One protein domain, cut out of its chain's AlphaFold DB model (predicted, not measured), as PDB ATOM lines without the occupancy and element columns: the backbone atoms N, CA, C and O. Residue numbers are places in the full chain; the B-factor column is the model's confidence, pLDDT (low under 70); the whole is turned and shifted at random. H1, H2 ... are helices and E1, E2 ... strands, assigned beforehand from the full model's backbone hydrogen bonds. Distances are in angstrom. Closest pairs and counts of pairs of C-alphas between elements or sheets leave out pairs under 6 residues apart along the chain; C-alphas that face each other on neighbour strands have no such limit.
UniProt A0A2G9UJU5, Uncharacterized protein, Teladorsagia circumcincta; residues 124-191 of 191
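What this domain is: This is residues 124 to 191 of the 191 residues of an uncharacterized protein of Teladorsagia circumcincta (UniProt A0A2G9UJU5). With little regular structure, this is a rod: a long hairpin of E1 and E2, with short E3 beside E2, makes one end, and a head mostly of loop with small H1 makes the other. The printed part has 68 residues, in the order E1, E2, E3, H1; named elements, mostly strand, hold only 26. The whole is loose, with a radius of gyration of the C-alphas of 14.7 A and spans of 45, 21 and 16 A.

How they stand to each other: E1, residues 125 to 133, and E2, residues 140 to 148, form an antiparallel hairpin at 159 degrees, with N 130 and O 143 2.8 A apart. E3, residues 153 to 156, forms a second antiparallel hairpin with E2, with N 155 and O 146 2.8 A apart. The three make a meander, each strand the antiparallel neighbour of the one before. H1, residues 172 to 175, is not on the sheet, and is too short for an O i to N i+4 pair; its one O i to N i+3 pair is out of range.

Where its parts are: E1 spans 25.7 A from C-alpha 125 at (-30.831, -7.231, 54.171); E2 spans 25.4 A. H1 ends at C-alpha 175, (-66.271, -9.928, 42.953).

The domain as a whole: The C-alphas of Ala 124 and Asp 189, the farthest apart, are 45.9 A apart. The printed part has no cut; E3 to H1 is a long link. No printed residue is under 70 in pLDDT.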
ATOM      1  N   ALA A 124     -27.017  -7.404  55.860       71.12
ATOM      2  CA  ALA A 124     -27.625  -8.710  55.627       71.12
ATOM      3  C   ALA A 124     -28.903  -8.605  54.794       71.12
ATOM      4  O   ALA A 124     -29.311  -9.578  54.182       71.12
ATOM      5  N   PHE A 125     -29.522  -7.427  54.765       77.12
ATOM      6  CA  PHE A 125     -30.831  -7.231  54.171       77.12
ATOM      7  C   PHE A 125     -30.850  -6.033  53.231       77.12
ATOM      8  O   PHE A 125     -30.217  -5.007  53.487       77.12
ATOM      9  N   ALA A 126     -31.611  -6.163  52.152       78.31
ATOM     10  CA  ALA A 126     -31.927  -5.079  51.236       78.31
ATOM     11  C   ALA A 126     -33.424  -5.094  50.935       78.31
ATOM     12  O   ALA A 126     -34.006  -6.156  50.717       78.31
ATOM     13  N   HIS A 127     -34.034  -3.911  50.901       80.88
ATOM     14  CA  HIS A 127     -35.385  -3.756  50.377       80.88
ATOM     15  C   HIS A 127     -35.300  -3.372  48.902       80.88
ATOM     16  O   HIS A 127     -34.616  -2.409  48.554       80.88
ATOM     17  N   TYR A 128     -36.002  -4.104  48.044       81.81
ATOM     18  CA  TYR A 128     -36.150  -3.770  46.631       81.81
ATOM     19  C   TYR A 128     -37.593  -3.391  46.350       81.81
ATOM     20  O   TYR A 128     -38.505  -4.102  46.760       81.81
ATOM     21  N   GLN A 129     -37.805  -2.305  45.615       83.06
ATOM     22  CA  GLN A 129     -39.122  -1.959  45.100       83.06
ATOM     23  C   GLN A 129     -39.191  -2.364  43.628       83.06
ATOM     24  O   GLN A 129     -38.438  -1.850  42.802       83.06
ATOM     25  N   ILE A 130     -40.076  -3.302  43.297       87.44
ATOM     26  CA  ILE A 130     -40.303  -3.747  41.921       87.44
ATOM     27  C   ILE A 130     -41.655  -3.241  41.450       87.44
ATOM     28  O   ILE A 130     -42.663  -3.393  42.140       87.44
ATOM     29  N   LYS A 131     -41.675  -2.684  40.239       89.69
ATOM     30  CA  LYS A 131     -42.899  -2.337  39.526       89.69
ATOM     31  C   LYS A 131     -43.126  -3.322  38.390       89.69
ATOM     32  O   LYS A 131     -42.274  -3.473  37.518       89.69
ATOM     33  N   LEU A 132     -44.271  -3.990  38.401       90.56
ATOM     34  CA  LEU A 132     -44.661  -4.978  37.401       90.56
ATOM     35  C   LEU A 132     -45.892  -4.480  36.653       90.56
ATOM     36  O   LEU A 132     -46.772  -3.861  37.246       90.56
ATOM     37  N   ARG A 133     -45.959  -4.767  35.352       91.44
ATOM     38  CA  ARG A 133     -47.145  -4.544  34.523       91.44
ATOM     39  C   ARG A 133     -47.606  -5.881  33.965       91.44
ATOM     40  O   ARG A 133     -46.802  -6.572  33.344       91.44
ATOM     41  N   THR A 134     -48.866  -6.243  34.171       90.12
ATOM     42  CA  THR A 134     -49.397  -7.523  33.687       90.12
ATOM     43  C   THR A 134     -50.030  -7.409  32.308       90.12
ATOM     44  O   THR A 134     -50.538  -6.360  31.910       90.12
ATOM     45  N   THR A 135     -50.059  -8.542  31.613       87.06
ATOM     46  CA  THR A 135     -50.894  -8.782  30.438       87.06
ATOM     47  C   THR A 135     -51.484 -10.186  30.598       87.06
ATOM     48  O   THR A 135     -50.698 -11.114  30.789       87.06
ATOM     49  N   PRO A 136     -52.815 -10.385  30.540       84.25
ATOM     50  CA  PRO A 136     -53.877  -9.391  30.333       84.25
ATOM     51  C   PRO A 136     -54.105  -8.447  31.536       84.25
ATOM     52  O   PRO A 136     -53.475  -8.575  32.586       84.25
ATOM     53  N   GLY A 137     -54.989  -7.456  31.373       77.88
ATOM     54  CA  GLY A 137     -55.462  -6.577  32.457       77.88
ATOM     55  C   GLY A 137     -54.658  -5.298  32.683       77.88
ATOM     56  O   GLY A 137     -55.183  -4.358  33.271       77.88
ATOM     57  N   VAL A 138     -53.423  -5.209  32.169       85.88
ATOM     58  CA  VAL A 138     -52.607  -3.979  32.224       85.88
ATOM     59  C   VAL A 138     -52.443  -3.457  33.663       85.88
ATOM     60  O   VAL A 138     -52.232  -2.262  33.890       85.88
ATOM     61  N   ALA A 139     -52.560  -4.349  34.650       86.94
ATOM     62  CA  ALA A 139     -52.462  -4.016  36.058       86.94
ATOM     63  C   ALA A 139     -51.024  -3.620  36.364       86.94
ATOM     64  O   ALA A 139     -50.081  -4.280  35.922       86.94
ATOM     65  N   LEU A 140     -50.864  -2.521  37.088       88.69
ATOM     66  CA  LEU A 140     -49.591  -2.120  37.649       88.69
ATOM     67  C   LEU A 140     -49.570  -2.605  39.088       88.69
ATOM     68  O   LEU A 140     -50.493  -2.301  39.834       88.69
ATOM     69  N   TYR A 141     -48.512  -3.317  39.460       89.31
ATOM     70  CA  TYR A 141     -48.242  -3.700  40.839       89.31
ATOM     71  C   TYR A 141     -46.925  -3.096  41.295       89.31
ATOM     72  O   TYR A 141     -45.947  -3.110  40.548       89.31
ATOM     73  N   GLU A 142     -46.887  -2.604  42.527       89.00
ATOM     74  CA  GLU A 142     -45.663  -2.194  43.206       89.00
ATOM     75  C   GLU A 142     -45.453  -3.101  44.420       89.00
ATOM     76  O   GLU A 142     -46.284  -3.148  45.330       89.00
ATOM     77  N   VAL A 143     -44.346  -3.839  44.406       88.00
ATOM     78  CA  VAL A 143     -44.005  -4.869  45.390       88.00
ATOM     79  C   VAL A 143     -42.719  -4.468  46.097       88.00
ATOM     80  O   VAL A 143     -41.706  -4.219  45.441       88.00
ATOM     81  N   THR A 144     -42.747  -4.446  47.427       83.94
ATOM     82  CA  THR A 144     -41.539  -4.320  48.247       83.94
ATOM     83  C   THR A 144     -41.065  -5.715  48.630       83.94
ATOM     84  O   THR A 144     -41.791  -6.474  49.267       83.94
ATOM     85  N   LEU A 145     -39.850  -6.061  48.224       86.50
ATOM     86  CA  LEU A 145     -39.203  -7.333  48.515       86.50
ATOM     87  C   LEU A 145     -38.165  -7.123  49.602       86.50
ATOM     88  O   LEU A 145     -37.355  -6.202  49.502       86.50
ATOM     89  N   PHE A 146     -38.139  -8.011  50.583       85.75
ATOM     90  CA  PHE A 146     -37.055  -8.091  51.549       85.75
ATOM     91  C   PHE A 146     -36.108  -9.213  51.121       85.75
ATOM     92  O   PHE A 146     -36.490 -10.380  51.103       85.75
ATOM     93  N   TYR A 147     -34.887  -8.863  50.734       87.12
ATOM     94  CA  TYR A 147     -33.858  -9.827  50.356       87.12
ATOM     95  C   TYR A 147     -32.861 -10.000  51.494       87.12
ATOM     96  O   TYR A 147     -32.176  -9.037  51.842       87.12
ATOM     97  N   ASP A 148     -32.746 -11.219  52.019       86.38
ATOM     98  CA  ASP A 148     -31.697 -11.611  52.956       86.38
ATOM     99  C   ASP A 148     -30.509 -12.196  52.176       86.38
ATOM    100  O   ASP A 148     -30.572 -13.288  51.606       86.38
ATOM    101  N   SER A 149     -29.398 -11.463  52.146       82.50
ATOM    102  CA  SER A 149     -28.177 -11.843  51.436       82.50
ATOM    103  C   SER A 149     -27.400 -12.975  52.118       82.50
ATOM    104  O   SER A 149     -26.606 -13.643  51.451       82.50
ATOM    105  N   LYS A 150     -27.622 -13.218  53.418       83.81
ATOM    106  CA  LYS A 150     -26.984 -14.303  54.177       83.81
ATOM    107  C   LYS A 150     -27.699 -15.627  53.942       83.81
ATOM    108  O   LYS A 150     -27.037 -16.632  53.690       83.81
ATOM    109  N   LEU A 151     -29.029 -15.614  53.999       87.75
ATOM    110  CA  LEU A 151     -29.869 -16.789  53.756       87.75
ATOM    111  C   LEU A 151     -30.104 -17.042  52.261       87.75
ATOM    112  O   LEU A 151     -30.437 -18.158  51.875       87.75
ATOM    113  N   LYS A 152     -29.861 -16.032  51.410       87.69
ATOM    114  CA  LYS A 152     -30.227 -16.019  49.983       87.69
ATOM    115  C   LYS A 152     -31.729 -16.219  49.779       87.69
ATOM    116  O   LYS A 152     -32.155 -16.873  48.828       87.69
ATOM    117  N   GLU A 153     -32.521 -15.634  50.669       92.44
ATOM    118  CA  GLU A 153     -33.976 -15.730  50.666       92.44
ATOM    119  C   GLU A 153     -34.603 -14.395  50.265       92.44
ATOM    120  O   GLU A 153     -34.083 -13.316  50.556       92.44
ATOM    121  N   VAL A 154     -35.736 -14.475  49.569       90.25
ATOM    122  CA  VAL A 154     -36.580 -13.324  49.250       90.25
ATOM    123  C   VAL A 154     -37.897 -13.513  49.981       90.25
ATOM    124  O   VAL A 154     -38.616 -14.479  49.736       90.25
ATOM    125  N   HIS A 155     -38.227 -12.565  50.847       88.56
ATOM    126  CA  HIS A 155     -39.496 -12.513  51.550       88.56
ATOM    127  C   HIS A 155     -40.380 -11.452  50.898       88.56
ATOM    128  O   HIS A 155     -39.954 -10.320  50.651       88.56
ATOM    129  N   ILE A 156     -41.617 -11.841  50.601       85.06
ATOM    130  CA  ILE A 156     -42.619 -10.984  49.975       85.06
ATOM    131  C   ILE A 156     -43.834 -10.961  50.887       85.06
ATOM    132  O   ILE A 156     -44.414 -12.010  51.169       85.06
ATOM    133  N   ASP A 157     -44.231  -9.770  51.322       79.25
ATOM    134  CA  ASP A 157     -45.513  -9.580  51.986       79.25
ATOM    135  C   ASP A 157     -46.593  -9.356  50.923       79.25
ATOM    136  O   ASP A 157     -46.715  -8.275  50.341       79.25
ATOM    137  N   LEU A 158     -47.373 -10.405  50.656       76.00
ATOM    138  CA  LEU A 158     -48.478 -10.354  49.700       76.00
ATOM    139  C   LEU A 158     -49.592  -9.382  50.134       76.00
ATOM    140  O   LEU A 158     -50.355  -8.928  49.286       76.00
ATOM    141  N   GLY A 159     -49.684  -9.035  51.423       71.62
ATOM    142  CA  GLY A 159     -50.616  -8.026  51.933       71.62
ATOM    143  C   GLY A 159     -50.155  -6.586  51.689       71.62
ATOM    144  O   GLY A 159     -50.981  -5.675  51.683       71.62
ATOM    145  N   ALA A 160     -48.860  -6.377  51.444       73.06
ATOM    146  CA  ALA A 160     -48.266  -5.062  51.201       73.06
ATOM    147  C   ALA A 160     -48.139  -4.703  49.706       73.06
ATOM    148  O   ALA A 160     -47.652  -3.617  49.369       73.06
ATOM    149  N   ILE A 161     -48.567  -5.594  48.802       81.31
ATOM    150  CA  ILE A 161     -48.553  -5.347  47.355       81.31
ATOM    151  C   ILE A 161     -49.527  -4.214  47.024       81.31
ATOM    152  O   ILE A 161     -50.723  -4.300  47.299       81.31
ATOM    153  N   SER A 162     -49.021  -3.157  46.388       82.12
ATOM    154  CA  SER A 162     -49.870  -2.072  45.898       82.12
ATOM    155  C   SER A 162     -50.330  -2.349  44.474       82.12
ATOM    156  O   SER A 162     -49.510  -2.707  43.632       82.12
ATOM    157  N   HIS A 163     -51.611  -2.112  44.188       82.88
ATOM    158  CA  HIS A 163     -52.168  -2.061  42.834       82.88
ATOM    159  C   HIS A 163     -52.538  -0.601  42.495       82.88
ATOM    160  O   HIS A 163     -53.681  -0.181  42.710       82.88
ATOM    161  N   PRO A 164     -51.585   0.223  42.020       75.25
ATOM    162  CA  PRO A 164     -51.770   1.669  41.877       75.25
ATOM    163  C   PRO A 164     -52.764   2.172  40.833       75.25
ATOM    164  O   PRO A 164     -53.240   3.300  40.955       75.25
ATOM    165  N   ASN A 165     -53.073   1.404  39.790       75.94
ATOM    166  CA  ASN A 165     -54.096   1.793  38.816       75.94
ATOM    167  C   ASN A 165     -55.461   1.182  39.165       75.94
ATOM    168  O   ASN A 165     -55.562   0.210  39.897       75.94
ATOM    169  N   LYS A 166     -56.556   1.748  38.659       79.00
ATOM    170  CA  LYS A 166     -57.900   1.212  38.921       79.00
ATOM    171  C   LYS A 166     -58.115  -0.094  38.137       79.00
ATOM    172  O   LYS A 166     -57.992  -0.075  36.917       79.00
ATOM    173  N   PHE A 167     -58.501  -1.189  38.805       78.88
ATOM    174  CA  PHE A 167     -58.826  -2.473  38.149       78.88
ATOM    175  C   PHE A 167     -60.214  -2.492  37.473       78.88
ATOM    176  O   PHE A 167     -60.472  -3.298  36.582       78.88
ATOM    177  N   GLY A 168     -61.112  -1.578  37.855       83.94
ATOM    178  CA  GLY A 168     -62.407  -1.395  37.197       83.94
ATOM    179  C   GLY A 168     -63.282  -2.651  37.245       83.94
ATOM    180  O   GLY A 168     -63.496  -3.213  38.313       83.94
ATOM    181  N   ASP A 169     -63.793  -3.060  36.086       86.75
ATOM    182  CA  ASP A 169     -64.672  -4.228  35.921       86.75
ATOM    183  C   ASP A 169     -63.905  -5.505  35.504       86.75
ATOM    184  O   ASP A 169     -64.499  -6.546  35.222       86.75
ATOM    185  N   ALA A 170     -62.567  -5.451  35.468       89.31
ATOM    186  CA  ALA A 170     -61.732  -6.598  35.110       89.31
ATOM    187  C   ALA A 170     -61.982  -7.846  35.987       89.31
ATOM    188  O   ALA A 170     -62.050  -8.934  35.417       89.31
ATOM    189  N   PRO A 171     -62.196  -7.749  37.316       92.44
ATOM    190  CA  PRO A 171     -62.460  -8.912  38.167       92.44
ATOM    191  C   PRO A 171     -63.955  -9.257  38.336       92.44
ATOM    192  O   PRO A 171     -64.311  -9.958  39.282       92.44
ATOM    193  N   HIS A 172     -64.868  -8.771  37.486       92.44
ATOM    194  CA  HIS A 172     -66.320  -8.851  37.737       92.44
ATOM    195  C   HIS A 172     -66.867 -10.260  38.047       92.44
ATOM    196  O   HIS A 172     -67.772 -10.408  38.866       92.44
ATOM    197  N   CYS A 173     -66.293 -11.303  37.448       92.69
ATOM    198  CA  CYS A 173     -66.659 -12.701  37.674       92.69
ATOM    199  C   CYS A 173     -66.280 -13.234  39.072       92.69
ATOM    200  O   CYS A 173     -66.895 -14.199  39.530       92.69
ATOM    201  N   ILE A 174     -65.307 -12.618  39.767       92.88
ATOM    202  CA  ILE A 174     -64.862 -13.041  41.106       92.88
ATOM    203  C   ILE A 174     -65.387 -12.143  42.233       92.88
ATOM    204  O   ILE A 174     -65.450 -12.598  43.371       92.88
ATOM    205  N   ILE A 175     -65.832 -10.912  41.939       89.81
ATOM    206  CA  ILE A 175     -66.271  -9.928  42.953       89.81
ATOM    207  C   ILE A 175     -67.295 -10.517  43.939       89.81
ATOM    208  O   ILE A 175     -67.161 -10.323  45.146       89.81
ATOM    209  N   ASN A 176     -68.283 -11.270  43.443       91.44
ATOM    210  CA  ASN A 176     -69.352 -11.847  44.271       91.44
ATOM    211  C   ASN A 176     -68.953 -13.144  44.995       91.44
ATOM    212  O   ASN A 176     -69.673 -13.588  45.884       91.44
ATOM    213  N   GLN A 177     -67.841 -13.771  44.606       93.25
ATOM    214  CA  GLN A 177     -67.351 -15.010  45.219       93.25
ATOM    215  C   GLN A 177     -66.275 -14.716  46.262       93.25
ATOM    216  O   GLN A 177     -66.289 -15.272  47.357       93.25
ATOM    217  N   ASN A 178     -65.335 -13.834  45.918       90.38
ATOM    218  CA  ASN A 178     -64.265 -13.396  46.795       90.38
ATOM    219  C   ASN A 178     -63.751 -12.016  46.364       90.38
ATOM    220  O   ASN A 178     -62.876 -11.889  45.505       90.38
ATOM    221  N   TYR A 179     -64.268 -10.977  47.018       86.06
ATOM    222  CA  TYR A 179     -63.876  -9.593  46.767       86.06
ATOM    223  C   TYR A 179     -62.376  -9.329  46.993       86.06
ATOM    224  O   TYR A 179     -61.796  -8.499  46.299       86.06
ATOM    225  N   PHE A 180     -61.706 -10.050  47.901       84.38
ATOM    226  CA  PHE A 180     -60.270  -9.854  48.156       84.38
ATOM    227  C   PHE A 180     -59.391 -10.235  46.960       84.38
ATOM    228  O   PHE A 180     -58.271  -9.746  46.835       84.38
ATOM    229  N   LEU A 181     -59.904 -11.072  46.055       87.75
ATOM    230  CA  LEU A 181     -59.222 -11.424  44.813       87.75
ATOM    231  C   LEU A 181     -59.440 -10.394  43.698       87.75
ATOM    232  O   LEU A 181     -58.783 -10.485  42.663       87.75
ATOM    233  N   ALA A 182     -60.306  -9.393  43.893       87.25
ATOM    234  CA  ALA A 182     -60.593  -8.391  42.869       87.25
ATOM    235  C   ALA A 182     -59.347  -7.598  42.449       87.25
ATOM    236  O   ALA A 182     -59.187  -7.266  41.281       87.25
ATOM    237  N   THR A 183     -58.427  -7.368  43.384       84.19
ATOM    238  CA  THR A 183     -57.150  -6.703  43.111       84.19
ATOM    239  C   THR A 183     -56.213  -7.538  42.236       84.19
ATOM    240  O   THR A 183     -55.324  -6.964  41.630       84.19
ATOM    241  N   TYR A 184     -56.388  -8.863  42.158       88.44
ATOM    242  CA  TYR A 184     -55.430  -9.775  41.515       88.44
ATOM    243  C   TYR A 184     -55.967 -10.471  40.262       88.44
ATOM    244  O   TYR A 184     -55.191 -10.913  39.413       88.44
ATOM    245  N   CYS A 185     -57.286 -10.607  40.147       90.12
ATOM    246  CA  CYS A 185     -57.915 -11.413  39.111       90.12
ATOM    247  C   CYS A 185     -58.385 -10.592  37.909       90.12
ATOM    248  O   CYS A 185     -58.806  -9.444  38.019       90.12
ATOM    249  N   VAL A 186     -58.374 -11.246  36.748       91.31
ATOM    250  CA  VAL A 186     -58.909 -10.731  35.489       91.31
ATOM    251  C   VAL A 186     -59.828 -11.797  34.899       91.31
ATOM    252  O   VAL A 186     -59.448 -12.961  34.794       91.31
ATOM    253  N   CYS A 187     -61.042 -11.406  34.535       91.56
ATOM    254  CA  CYS A 187     -62.047 -12.276  33.941       91.56
ATOM    255  C   CYS A 187     -61.921 -12.243  32.417       91.56
ATOM    256  O   CYS A 187     -62.048 -11.188  31.801       91.56
ATOM    257  N   HIS A 188     -61.628 -13.396  31.819       88.81
ATOM    258  CA  HIS A 188     -61.247 -13.523  30.407       88.81
ATOM    259  C   HIS A 188     -62.373 -13.263  29.398       88.81
ATOM    260  O   HIS A 188     -62.109 -13.133  28.212       88.81
ATOM    261  N   ASP A 189     -63.625 -13.188  29.830       87.50
ATOM    262  CA  ASP A 189     -64.773 -12.933  28.958       87.50
ATOM    263  C   ASP A 189     -64.823 -11.492  28.413       87.50
ATOM    264  O   ASP A 189     -65.562 -11.222  27.468       87.50
ATOM    265  N   LYS A 190     -64.020 -10.575  28.975       71.62
ATOM    266  CA  LYS A 190     -63.943  -9.161  28.565       71.62
ATOM    267  C   LYS A 190     -62.555  -8.718  28.082       71.62
ATOM    268  O   LYS A 190     -62.332  -7.511  27.967       71.62
ATOM    269  N   VAL A 191     -61.621  -9.649  27.854       70.38
ATOM    270  CA  VAL A 191     -60.197  -9.342  27.606       70.38
ATOM    271  C   VAL A 191     -59.622 -10.102  26.429       70.38
ATOM    272  O   VAL A 191     -59.960 -11.292  26.279       70.38
TER     273      VAL A 191